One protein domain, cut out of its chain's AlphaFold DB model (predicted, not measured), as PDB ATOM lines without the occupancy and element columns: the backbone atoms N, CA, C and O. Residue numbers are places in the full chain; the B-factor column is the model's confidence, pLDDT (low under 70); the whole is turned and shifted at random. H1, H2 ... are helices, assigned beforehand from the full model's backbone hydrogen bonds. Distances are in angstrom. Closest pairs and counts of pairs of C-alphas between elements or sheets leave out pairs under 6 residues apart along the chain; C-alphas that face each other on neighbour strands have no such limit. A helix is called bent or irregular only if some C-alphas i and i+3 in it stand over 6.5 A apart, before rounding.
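AT A GLANCE: This is residues 84 to 153 of the 154 residues of the protein "BESS domain-containing protein" of Acyrthosiphon pisum (UniProt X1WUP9). Three helices follow one another as an open zigzag with no core: H1 sticks out as a long arm, the chain turns a corner into the shorter H2, then folds back into H3, so that H2 and H3 make a narrow V joined at one end. H1 with residues 84 to 107 and the far part of H3 with residues 136 to 151 stand free. The printed part has 70 residues with three named helices, in the order H1, H2, H3, and no named strand; the class is all helix. The whole is extended, with a radius of gyration of the C-alphas of 20.2 A, and flat, spanning 63 by 38 by 15 A.

IN THESE COORDINATES: Find C-alpha 84 at (95.015, 224.642, 262.031); from there H1, residues 84 to 107, runs 34.8 A. H3, residues 128 to 151, is equally 34.8 A long and ends at C-alpha 151, at (88.688, 238.403, 199.379). Between them look for H2, residues 111 to 124, 20.9 A long; it is irregular, but only just: C-alphas 118 and 121 are 6.8 A apart.

HOW THE PARTS SIT: Start at the end of H1: it is close to H2 but not clearly touching, the closest C-alphas being those of Lys 107 and Ala 113, 7.8 A apart. Their lines are about perpendicular, at 89 degrees. H1 and H3 are apart. H2 and H3 form a helical hairpin and only just touch, with 3 pairs of C-alphas within 8 A, through residues 123 to 124 of H2 and 131 to 134 of H3 alone; the closest C-alphas are those of Ile 123 and Lys 131, 6.5 A. They run opposite ways at a shallow tilt of 30 degrees. In H1 and H3 every O i to N i+4 pair is within hydrogen-bond range; in H2, 6 of 10 are.

THE WHOLE: The C-alphas of His 84 and Tyr 152 are the two farthest apart, 64.8 A. The printed part has no cut, and both links are tight. Expect low confidence at residues 104 to 108 and 152 to 153, where pLDDT is under 70; the mean of the printed part is 89.5.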
ATOM      1  N   HIS A  84      94.976 225.295 263.340       89.12
ATOM      2  CA  HIS A  84      95.015 224.642 262.031       89.12
ATOM      3  C   HIS A  84      93.936 225.208 261.106       89.12
ATOM      4  O   HIS A  84      94.205 225.575 259.963       89.12
ATOM      5  N   ARG A  85      92.720 225.374 261.636       90.25
ATOM      6  CA  ARG A  85      91.611 225.995 260.910       90.25
ATOM      7  C   ARG A  85      91.925 227.431 260.491       90.25
ATOM      8  O   ARG A  85      91.540 227.835 259.396       90.25
ATOM      9  N   LEU A  86      92.599 228.206 261.343       93.88
ATOM     10  CA  LEU A  86      93.009 229.569 261.008       93.88
ATOM     11  C   LEU A  86      94.018 229.585 259.848       93.88
ATOM     12  O   LEU A  86      93.825 230.346 258.902       93.88
ATOM     13  N   LEU A  87      95.026 228.710 259.881       94.19
ATOM     14  CA  LEU A  87      96.020 228.587 258.808       94.19
ATOM     15  C   LEU A  87      95.376 228.221 257.466       94.19
ATOM     16  O   LEU A  87      95.658 228.862 256.458       94.19
ATOM     17  N   GLU A  88      94.437 227.274 257.451       94.31
ATOM     18  CA  GLU A  88      93.707 226.927 256.223       94.31
ATOM     19  C   GLU A  88      92.921 228.109 255.640       94.31
ATOM     20  O   GLU A  88      92.791 228.242 254.421       94.31
ATOM     21  N   LEU A  89      92.335 228.953 256.495       94.56
ATOM     22  CA  LEU A  89      91.604 230.138 256.048       94.56
ATOM     23  C   LEU A  89      92.550 231.188 255.461       94.56
ATOM     24  O   LEU A  89      92.205 231.823 254.462       94.56
ATOM     25  N   GLU A  90      93.734 231.354 256.045       93.44
ATOM     26  CA  GLU A  90      94.765 232.244 255.514       93.44
ATOM     27  C   GLU A  90      95.303 231.749 254.170       93.44
ATOM     28  O   GLU A  90      95.365 232.532 253.222       93.44
ATOM     29  N   GLU A  91      95.586 230.453 254.036       95.31
ATOM     30  CA  GLU A  91      96.006 229.852 252.765       95.31
ATOM     31  C   GLU A  91      94.946 230.036 251.676       95.31
ATOM     32  O   GLU A  91      95.257 230.490 250.573       95.31
ATOM     33  N   LYS A  92      93.672 229.768 251.991       94.50
ATOM     34  CA  LYS A  92      92.555 229.983 251.055       94.50
ATOM     35  C   LYS A  92      92.443 231.448 250.644       94.50
ATOM     36  O   LYS A  92      92.248 231.739 249.465       94.50
ATOM     37  N   LYS A  93      92.594 232.379 251.588       95.62
ATOM     38  CA  LYS A  93      92.584 233.817 251.297       95.62
ATOM     39  C   LYS A  93      93.731 234.198 250.361       95.62
ATOM     40  O   LYS A  93      93.498 234.917 249.392       95.62
ATOM     41  N   ILE A  94      94.944 233.717 250.627       94.50
ATOM     42  CA  ILE A  94      96.121 233.982 249.789       94.50
ATOM     43  C   ILE A  94      95.912 233.408 248.385       94.50
ATOM     44  O   ILE A  94      96.152 234.116 247.409       94.50
ATOM     45  N   ALA A  95      95.398 232.183 248.271       94.94
ATOM     46  CA  ALA A  95      95.122 231.548 246.986       94.94
ATOM     47  C   ALA A  95      94.108 232.348 246.150       94.94
ATOM     48  O   ALA A  95      94.336 232.582 244.964       94.94
ATOM     49  N   ILE A  96      93.024 232.834 246.768       93.88
ATOM     50  CA  ILE A  96      92.029 233.682 246.088       93.88
ATOM     51  C   ILE A  96      92.666 234.992 245.605       93.88
ATOM     52  O   ILE A  96      92.417 235.418 244.478       93.88
ATOM     53  N   LEU A  97      93.502 235.628 246.432       91.25
ATOM     54  CA  LEU A  97      94.189 236.871 246.065       91.25
ATOM     55  C   LEU A  97      95.174 236.661 244.908       91.25
ATOM     56  O   LEU A  97      95.189 237.457 243.970       91.25
ATOM     57  N   GLN A  98      95.947 235.576 244.938       90.69
ATOM     58  CA  GLN A  98      96.859 235.208 243.854       90.69
ATOM     59  C   GLN A  98      96.095 234.932 242.556       90.69
ATOM     60  O   GLN A  98      96.468 235.447 241.505       90.69
ATOM     61  N   GLN A  99      94.980 234.202 242.624       87.00
ATOM     62  CA  GLN A  99      94.142 233.922 241.461       87.00
ATOM     63  C   GLN A  99      93.529 235.195 240.863       87.00
ATOM     64  O   GLN A  99      93.498 235.349 239.639       87.00
ATOM     65  N   ALA A 100      93.050 236.118 241.702       81.44
ATOM     66  CA  ALA A 100      92.536 237.407 241.247       81.44
ATOM     67  C   ALA A 100      93.631 238.207 240.526       81.44
ATOM     68  O   ALA A 100      93.419 238.670 239.407       81.44
ATOM     69  N   GLN A 101      94.827 238.275 241.116       81.81
ATOM     70  CA  GLN A 101      95.975 238.974 240.541       81.81
ATOM     71  C   GLN A 101      96.451 238.339 239.225       81.81
ATOM     72  O   GLN A 101      96.734 239.049 238.264       81.81
ATOM     73  N   GLU A 102      96.502 237.009 239.137       78.44
ATOM     74  CA  GLU A 102      96.810 236.309 237.887       78.44
ATOM     75  C   GLU A 102      95.765 236.566 236.803       78.44
ATOM     76  O   GLU A 102      96.118 236.691 235.632       78.44
ATOM     77  N   THR A 103      94.485 236.635 237.169       72.12
ATOM     78  CA  THR A 103      93.397 236.895 236.217       72.12
ATOM     79  C   THR A 103      93.479 238.315 235.664       72.12
ATOM     80  O   THR A 103      93.252 238.521 234.471       72.12
ATOM     81  N   GLU A 104      93.833 239.289 236.504       67.38
ATOM     82  CA  GLU A 104      94.082 240.660 236.058       67.38
ATOM     83  C   GLU A 104      95.327 240.740 235.170       67.38
ATOM     84  O   GLU A 104      95.264 241.300 234.077       67.38
ATOM     85  N   ASN A 105      96.433 240.108 235.572       65.62
ATOM     86  CA  ASN A 105      97.673 240.113 234.797       65.62
ATOM     87  C   ASN A 105      97.516 239.418 233.435       65.62
ATOM     88  O   ASN A 105      97.934 239.978 232.428       65.62
ATOM     89  N   LYS A 106      96.843 238.261 233.373       64.50
ATOM     90  CA  LYS A 106      96.584 237.538 232.113       64.50
ATOM     91  C   LYS A 106      95.666 238.317 231.167       64.50
ATOM     92  O   LYS A 106      95.860 238.271 229.957       64.50
ATOM     93  N   LYS A 107      94.683 239.067 231.686       60.88
ATOM     94  CA  LYS A 107      93.857 239.973 230.859       60.88
ATOM     95  C   LYS A 107      94.660 241.130 230.263       60.88
ATOM     96  O   LYS A 107      94.246 241.678 229.246       60.88
ATOM     97  N   ASN A 108      95.790 241.479 230.871       62.56
ATOM     98  CA  ASN A 108      96.654 242.567 230.433       62.56
ATOM     99  C   ASN A 108      97.739 242.128 229.433       62.56
ATOM    100  O   ASN A 108      98.569 242.956 229.086       62.56
ATOM    101  N   GLU A 109      97.777 240.882 228.953       71.69
ATOM    102  CA  GLU A 109      98.830 240.449 228.013       71.69
ATOM    103  C   GLU A 109      98.474 240.675 226.537       71.69
ATOM    104  O   GLU A 109      99.374 240.862 225.719       71.69
ATOM    105  N   ASP A 110      97.188 240.683 226.180       85.56
ATOM    106  CA  ASP A 110      96.765 240.860 224.788       85.56
ATOM    107  C   ASP A 110      96.745 242.358 224.406       85.56
ATOM    108  O   ASP A 110      95.908 243.114 224.921       85.56
ATOM    109  N   PRO A 111      97.640 242.818 223.504       88.69
ATOM    110  CA  PRO A 111      97.701 244.221 223.099       88.69
ATOM    111  C   PRO A 111      96.416 244.689 222.401       88.69
ATOM    112  O   PRO A 111      96.012 245.842 222.577       88.69
ATOM    113  N   ASP A 112      95.737 243.807 221.660       89.81
ATOM    114  CA  ASP A 112      94.485 244.147 220.979       89.81
ATOM    115  C   ASP A 112      93.355 244.329 222.006       89.81
ATOM    116  O   ASP A 112      92.544 245.256 221.900       89.81
ATOM    117  N   ALA A 113      93.335 243.505 223.059       89.88
ATOM    118  CA  ALA A 113      92.393 243.656 224.165       89.88
ATOM    119  C   ALA A 113      92.619 244.969 224.934       89.88
ATOM    120  O   ALA A 113      91.651 245.674 225.233       89.88
ATOM    121  N   GLN A 114      93.875 245.341 225.208       90.31
ATOM    122  CA  GLN A 114      94.207 246.618 225.854       90.31
ATOM    123  C   GLN A 114      93.752 247.822 225.023       90.31
ATOM    124  O   GLN A 114      93.187 248.772 225.572       90.31
ATOM    125  N   PHE A 115      93.945 247.778 223.701       92.44
ATOM    126  CA  PHE A 115      93.452 248.822 222.807       92.44
ATOM    127  C   PHE A 115      91.932 248.974 222.921       92.44
ATOM    128  O   PHE A 115      91.448 250.086 223.131       92.44
ATOM    129  N   LEU A 116      91.169 247.879 222.880       92.00
ATOM    130  CA  LEU A 116      89.710 247.938 223.031       92.00
ATOM    131  C   LEU A 116      89.283 248.464 224.411       92.00
ATOM    132  O   LEU A 116      88.337 249.250 224.503       92.00
ATOM    133  N   LEU A 117      89.999 248.093 225.478       91.50
ATOM    134  CA  LEU A 117      89.769 248.623 226.826       91.50
ATOM    135  C   LEU A 117      90.042 250.129 226.914       91.50
ATOM    136  O   LEU A 117      89.306 250.837 227.600       91.50
ATOM    137  N   SER A 118      91.039 250.639 226.186       93.31
ATOM    138  CA  SER A 118      91.375 252.069 226.164       93.31
ATOM    139  C   SER A 118      90.266 252.957 225.581       93.31
ATOM    140  O   SER A 118      90.228 254.152 225.865       93.31
ATOM    141  N   ILE A 119      89.331 252.380 224.815       93.06
ATOM    142  CA  ILE A 119      88.183 253.089 224.227       93.06
ATOM    143  C   ILE A 119      87.018 253.190 225.234       93.06
ATOM    144  O   ILE A 119      86.167 254.075 225.129       93.06
ATOM    145  N   LEU A 120      86.976 252.320 226.251       92.31
ATOM    146  CA  LEU A 120      85.878 252.272 227.222       92.31
ATOM    147  C   LEU A 120      85.597 253.586 227.965       92.31
ATOM    148  O   LEU A 120      84.413 253.849 228.175       92.31
ATOM    149  N   PRO A 121      86.590 254.397 228.388       94.81
ATOM    150  CA  PRO A 121      86.324 255.670 229.057       94.81
ATOM    151  C   PRO A 121      85.383 256.564 228.247       94.81
ATOM    152  O   PRO A 121      84.423 257.080 228.801       94.81
ATOM    153  N   TYR A 122      85.582 256.626 226.930       93.44
ATOM    154  CA  TYR A 122      84.751 257.417 226.027       93.44
ATOM    155  C   TYR A 122      83.362 256.796 225.840       93.44
ATOM    156  O   TYR A 122      82.361 257.498 225.850       93.44
ATOM    157  N   ILE A 123      83.265 255.465 225.729       93.56
ATOM    158  CA  ILE A 123      81.977 254.770 225.536       93.56
ATOM    159  C   ILE A 123      81.089 254.852 226.789       93.56
ATOM    160  O   ILE A 123      79.865 254.765 226.696       93.56
ATOM    161  N   LYS A 124      81.682 254.985 227.981       93.19
ATOM    162  CA  LYS A 124      80.935 255.012 229.249       93.19
ATOM    163  C   LYS A 124      79.986 256.202 229.362       93.19
ATOM    164  O   LYS A 124      78.940 256.025 229.987       93.19
ATOM    165  N   GLU A 125      80.330 257.328 228.745       93.94
ATOM    166  CA  GLU A 125      79.587 258.593 228.809       93.94
ATOM    167  C   GLU A 125      78.277 258.578 228.005       93.94
ATOM    168  O   GLU A 125      77.392 259.377 228.280       93.94
ATOM    169  N   PHE A 126      78.128 257.642 227.065       94.75
ATOM    170  CA  PHE A 126      76.951 257.531 226.203       94.75
ATOM    171  C   PHE A 126      75.761 256.838 226.877       94.75
ATOM    172  O   PHE A 126      75.922 255.989 227.771       94.75
ATOM    173  N   ASP A 127      74.564 257.106 226.368       97.06
ATOM    174  CA  ASP A 127      73.339 256.433 226.792       97.06
ATOM    175  C   ASP A 127      73.324 254.946 226.392       97.06
ATOM    176  O   ASP A 127      74.064 254.512 225.503       97.06
ATOM    177  N   PRO A 128      72.489 254.097 227.023       96.38
ATOM    178  CA  PRO A 128      72.422 252.673 226.690       96.38
ATOM    179  C   PRO A 128      72.135 252.388 225.208       96.38
ATOM    180  O   PRO A 128      72.695 251.441 224.647       96.38
ATOM    181  N   LEU A 129      71.291 253.208 224.572       96.50
ATOM    182  CA  LEU A 129      70.954 253.067 223.155       96.50
ATOM    183  C   LEU A 129      72.139 253.447 222.255       96.50
ATOM    184  O   LEU A 129      72.489 252.701 221.344       96.50
ATOM    185  N   GLU A 130      72.814 254.549 222.569       96.31
ATOM    186  CA  GLU A 130      74.019 255.002 221.868       96.31
ATOM    187  C   GLU A 130      75.170 253.996 222.031       96.31
ATOM    188  O   GLU A 130      75.859 253.659 221.070       96.31
ATOM    189  N   LYS A 131      75.331 253.409 223.225       96.69
ATOM    190  CA  LYS A 131      76.273 252.303 223.475       96.69
ATOM    191  C   LYS A 131      76.001 251.114 222.563       96.69
ATOM    192  O   LYS A 131      76.948 250.493 222.077       96.69
ATOM    193  N   LEU A 132      74.732 250.762 222.355       97.25
ATOM    194  CA  LEU A 132      74.354 249.675 221.454       97.25
ATOM    195  C   LEU A 132      74.706 250.015 220.002       97.25
ATOM    196  O   LEU A 132      75.273 249.176 219.298       97.25
ATOM    197  N   GLU A 133      74.428 251.246 219.578       97.06
ATOM    198  CA  GLU A 133      74.764 251.717 218.239       97.06
ATOM    199  C   GLU A 133      76.278 251.690 217.994       97.06
ATOM    200  O   GLU A 133      76.736 251.067 217.034       97.06
ATOM    201  N   ILE A 134      77.071 252.270 218.899       96.38
ATOM    202  CA  ILE A 134      78.537 252.293 218.814       96.38
ATOM    203  C   ILE A 134      79.098 250.869 218.732       96.38
ATOM    204  O   ILE A 134      79.950 250.581 217.889       96.38
ATOM    205  N   ARG A 135      78.594 249.938 219.557       95.62
ATOM    206  CA  ARG A 135      79.005 248.521 219.502       95.62
ATOM    207  C   ARG A 135      78.731 247.903 218.131       95.62
ATOM    208  O   ARG A 135      79.600 247.216 217.594       95.62
ATOM    209  N   SER A 136      77.562 248.174 217.551       97.50
ATOM    210  CA  SER A 136      77.192 247.703 216.212       97.50
ATOM    211  C   SER A 136      78.112 248.286 215.131       97.50
ATOM    212  O   SER A 136      78.612 247.557 214.269       97.50
ATOM    213  N   GLN A 137      78.413 249.585 215.200       96.81
ATOM    214  CA  GLN A 137      79.328 250.249 214.268       96.81
ATOM    215  C   GLN A 137      80.743 249.655 214.331       96.81
ATOM    216  O   GLN A 137      81.297 249.290 213.291       96.81
ATOM    217  N   ILE A 138      81.300 249.476 215.535       96.19
ATOM    218  CA  ILE A 138      82.613 248.841 215.737       96.19
ATOM    219  C   ILE A 138      82.623 247.432 215.131       96.19
ATOM    220  O   ILE A 138      83.523 247.089 214.359       96.19
ATOM    221  N   GLN A 139      81.596 246.626 215.413       95.94
ATOM    222  CA  GLN A 139      81.488 245.271 214.878       95.94
ATOM    223  C   GLN A 139      81.455 245.262 213.343       95.94
ATOM    224  O   GLN A 139      82.140 244.455 212.710       95.94
ATOM    225  N   ASN A 140      80.714 246.185 212.728       97.44
ATOM    226  CA  ASN A 140      80.645 246.313 211.273       97.44
ATOM    227  C   ASN A 140      82.001 246.668 210.653       97.44
ATOM    228  O   ASN A 140      82.369 246.093 209.624       97.44
ATOM    229  N   VAL A 141      82.771 247.569 211.272       96.69
ATOM    230  CA  VAL A 141      84.127 247.918 210.813       96.69
ATOM    231  C   VAL A 141      85.030 246.682 210.813       96.69
ATOM    232  O   VAL A 141      85.654 246.379 209.790       96.69
ATOM    233  N   VAL A 142      85.038 245.922 211.912       95.81
ATOM    234  CA  VAL A 142      85.845 244.697 212.050       95.81
ATOM    235  C   VAL A 142      85.428 243.642 211.022       95.81
ATOM    236  O   VAL A 142      86.274 243.096 210.309       95.81
ATOM    237  N   LEU A 143      84.124 243.389 210.871       96.25
ATOM    238  CA  LEU A 143      83.604 242.427 209.895       96.25
ATOM    239  C   LEU A 143      83.951 242.817 208.457       96.25
ATOM    240  O   LEU A 143      84.297 241.955 207.645       96.25
ATOM    241  N   ASN A 144      83.885 244.104 208.121       96.25
ATOM    242  CA  ASN A 144      84.237 244.591 206.793       96.25
ATOM    243  C   ASN A 144      85.734 244.431 206.507       96.25
ATOM    244  O   ASN A 144      86.094 243.985 205.414       96.25
ATOM    245  N   ALA A 145      86.601 244.731 207.477       94.19
ATOM    246  CA  ALA A 145      88.036 244.476 207.364       94.19
ATOM    247  C   ALA A 145      88.325 242.976 207.177       94.19
ATOM    248  O   ALA A 145      89.067 242.590 206.270       94.19
ATOM    249  N   TYR A 146      87.658 242.120 207.955       94.25
ATOM    250  CA  TYR A 146      87.787 240.667 207.856       94.25
ATOM    251  C   TYR A 146      87.337 240.124 206.489       94.25
ATOM    252  O   TYR A 146      88.042 239.334 205.856       94.25
ATOM    253  N   ARG A 147      86.189 240.591 205.980       94.56
ATOM    254  CA  ARG A 147      85.677 240.229 204.645       94.56
ATOM    255  C   ARG A 147      86.629 240.656 203.531       94.56
ATOM    256  O   ARG A 147      86.858 239.875 202.609       94.56
ATOM    257  N   LYS A 148      87.191 241.869 203.615       93.38
ATOM    258  CA  LYS A 148      88.202 242.352 202.661       93.38
ATOM    259  C   LYS A 148      89.422 241.439 202.670       93.38
ATOM    260  O   LYS A 148      89.790 240.947 201.614       93.38
ATOM    261  N   LYS A 149      89.977 241.127 203.846       91.62
ATOM    262  CA  LYS A 149      91.110 240.196 203.986       91.62
ATOM    263  C   LYS A 149      90.830 238.844 203.319       91.62
ATOM    264  O   LYS A 149      91.656 238.373 202.546       91.62
ATOM    265  N   LYS A 150      89.652 238.251 203.551       87.75
ATOM    266  CA  LYS A 150      89.263 236.970 202.930       87.75
ATOM    267  C   LYS A 150      89.197 237.045 201.398       87.75
ATOM    268  O   LYS A 150      89.575 236.086 200.741       87.75
ATOM    269  N   LYS A 151      88.756 238.176 200.835       81.62
ATOM    270  CA  LYS A 151      88.688 238.403 199.379       81.62
ATOM    271  C   LYS A 151      90.049 238.479 198.679       81.62
ATOM    272  O   LYS A 151      90.080 238.291 197.475       81.62
ATOM    273  N   TYR A 152      91.130 238.791 199.394       67.31
ATOM    274  CA  TYR A 152      92.483 238.871 198.819       67.31
ATOM    275  C   TYR A 152      93.305 237.586 199.018       67.31
ATOM    276  O   TYR A 152      94.434 237.511 198.546       67.31
ATOM    277  N   ILE A 153      92.769 236.606 199.751       62.81
ATOM    278  CA  ILE A 153      93.452 235.350 200.110       62.81
ATOM    279  C   ILE A 153      92.822 234.130 199.409       62.81
ATOM    280  O   ILE A 153      93.426 233.061 199.408       62.81
TER     281      ILE A 153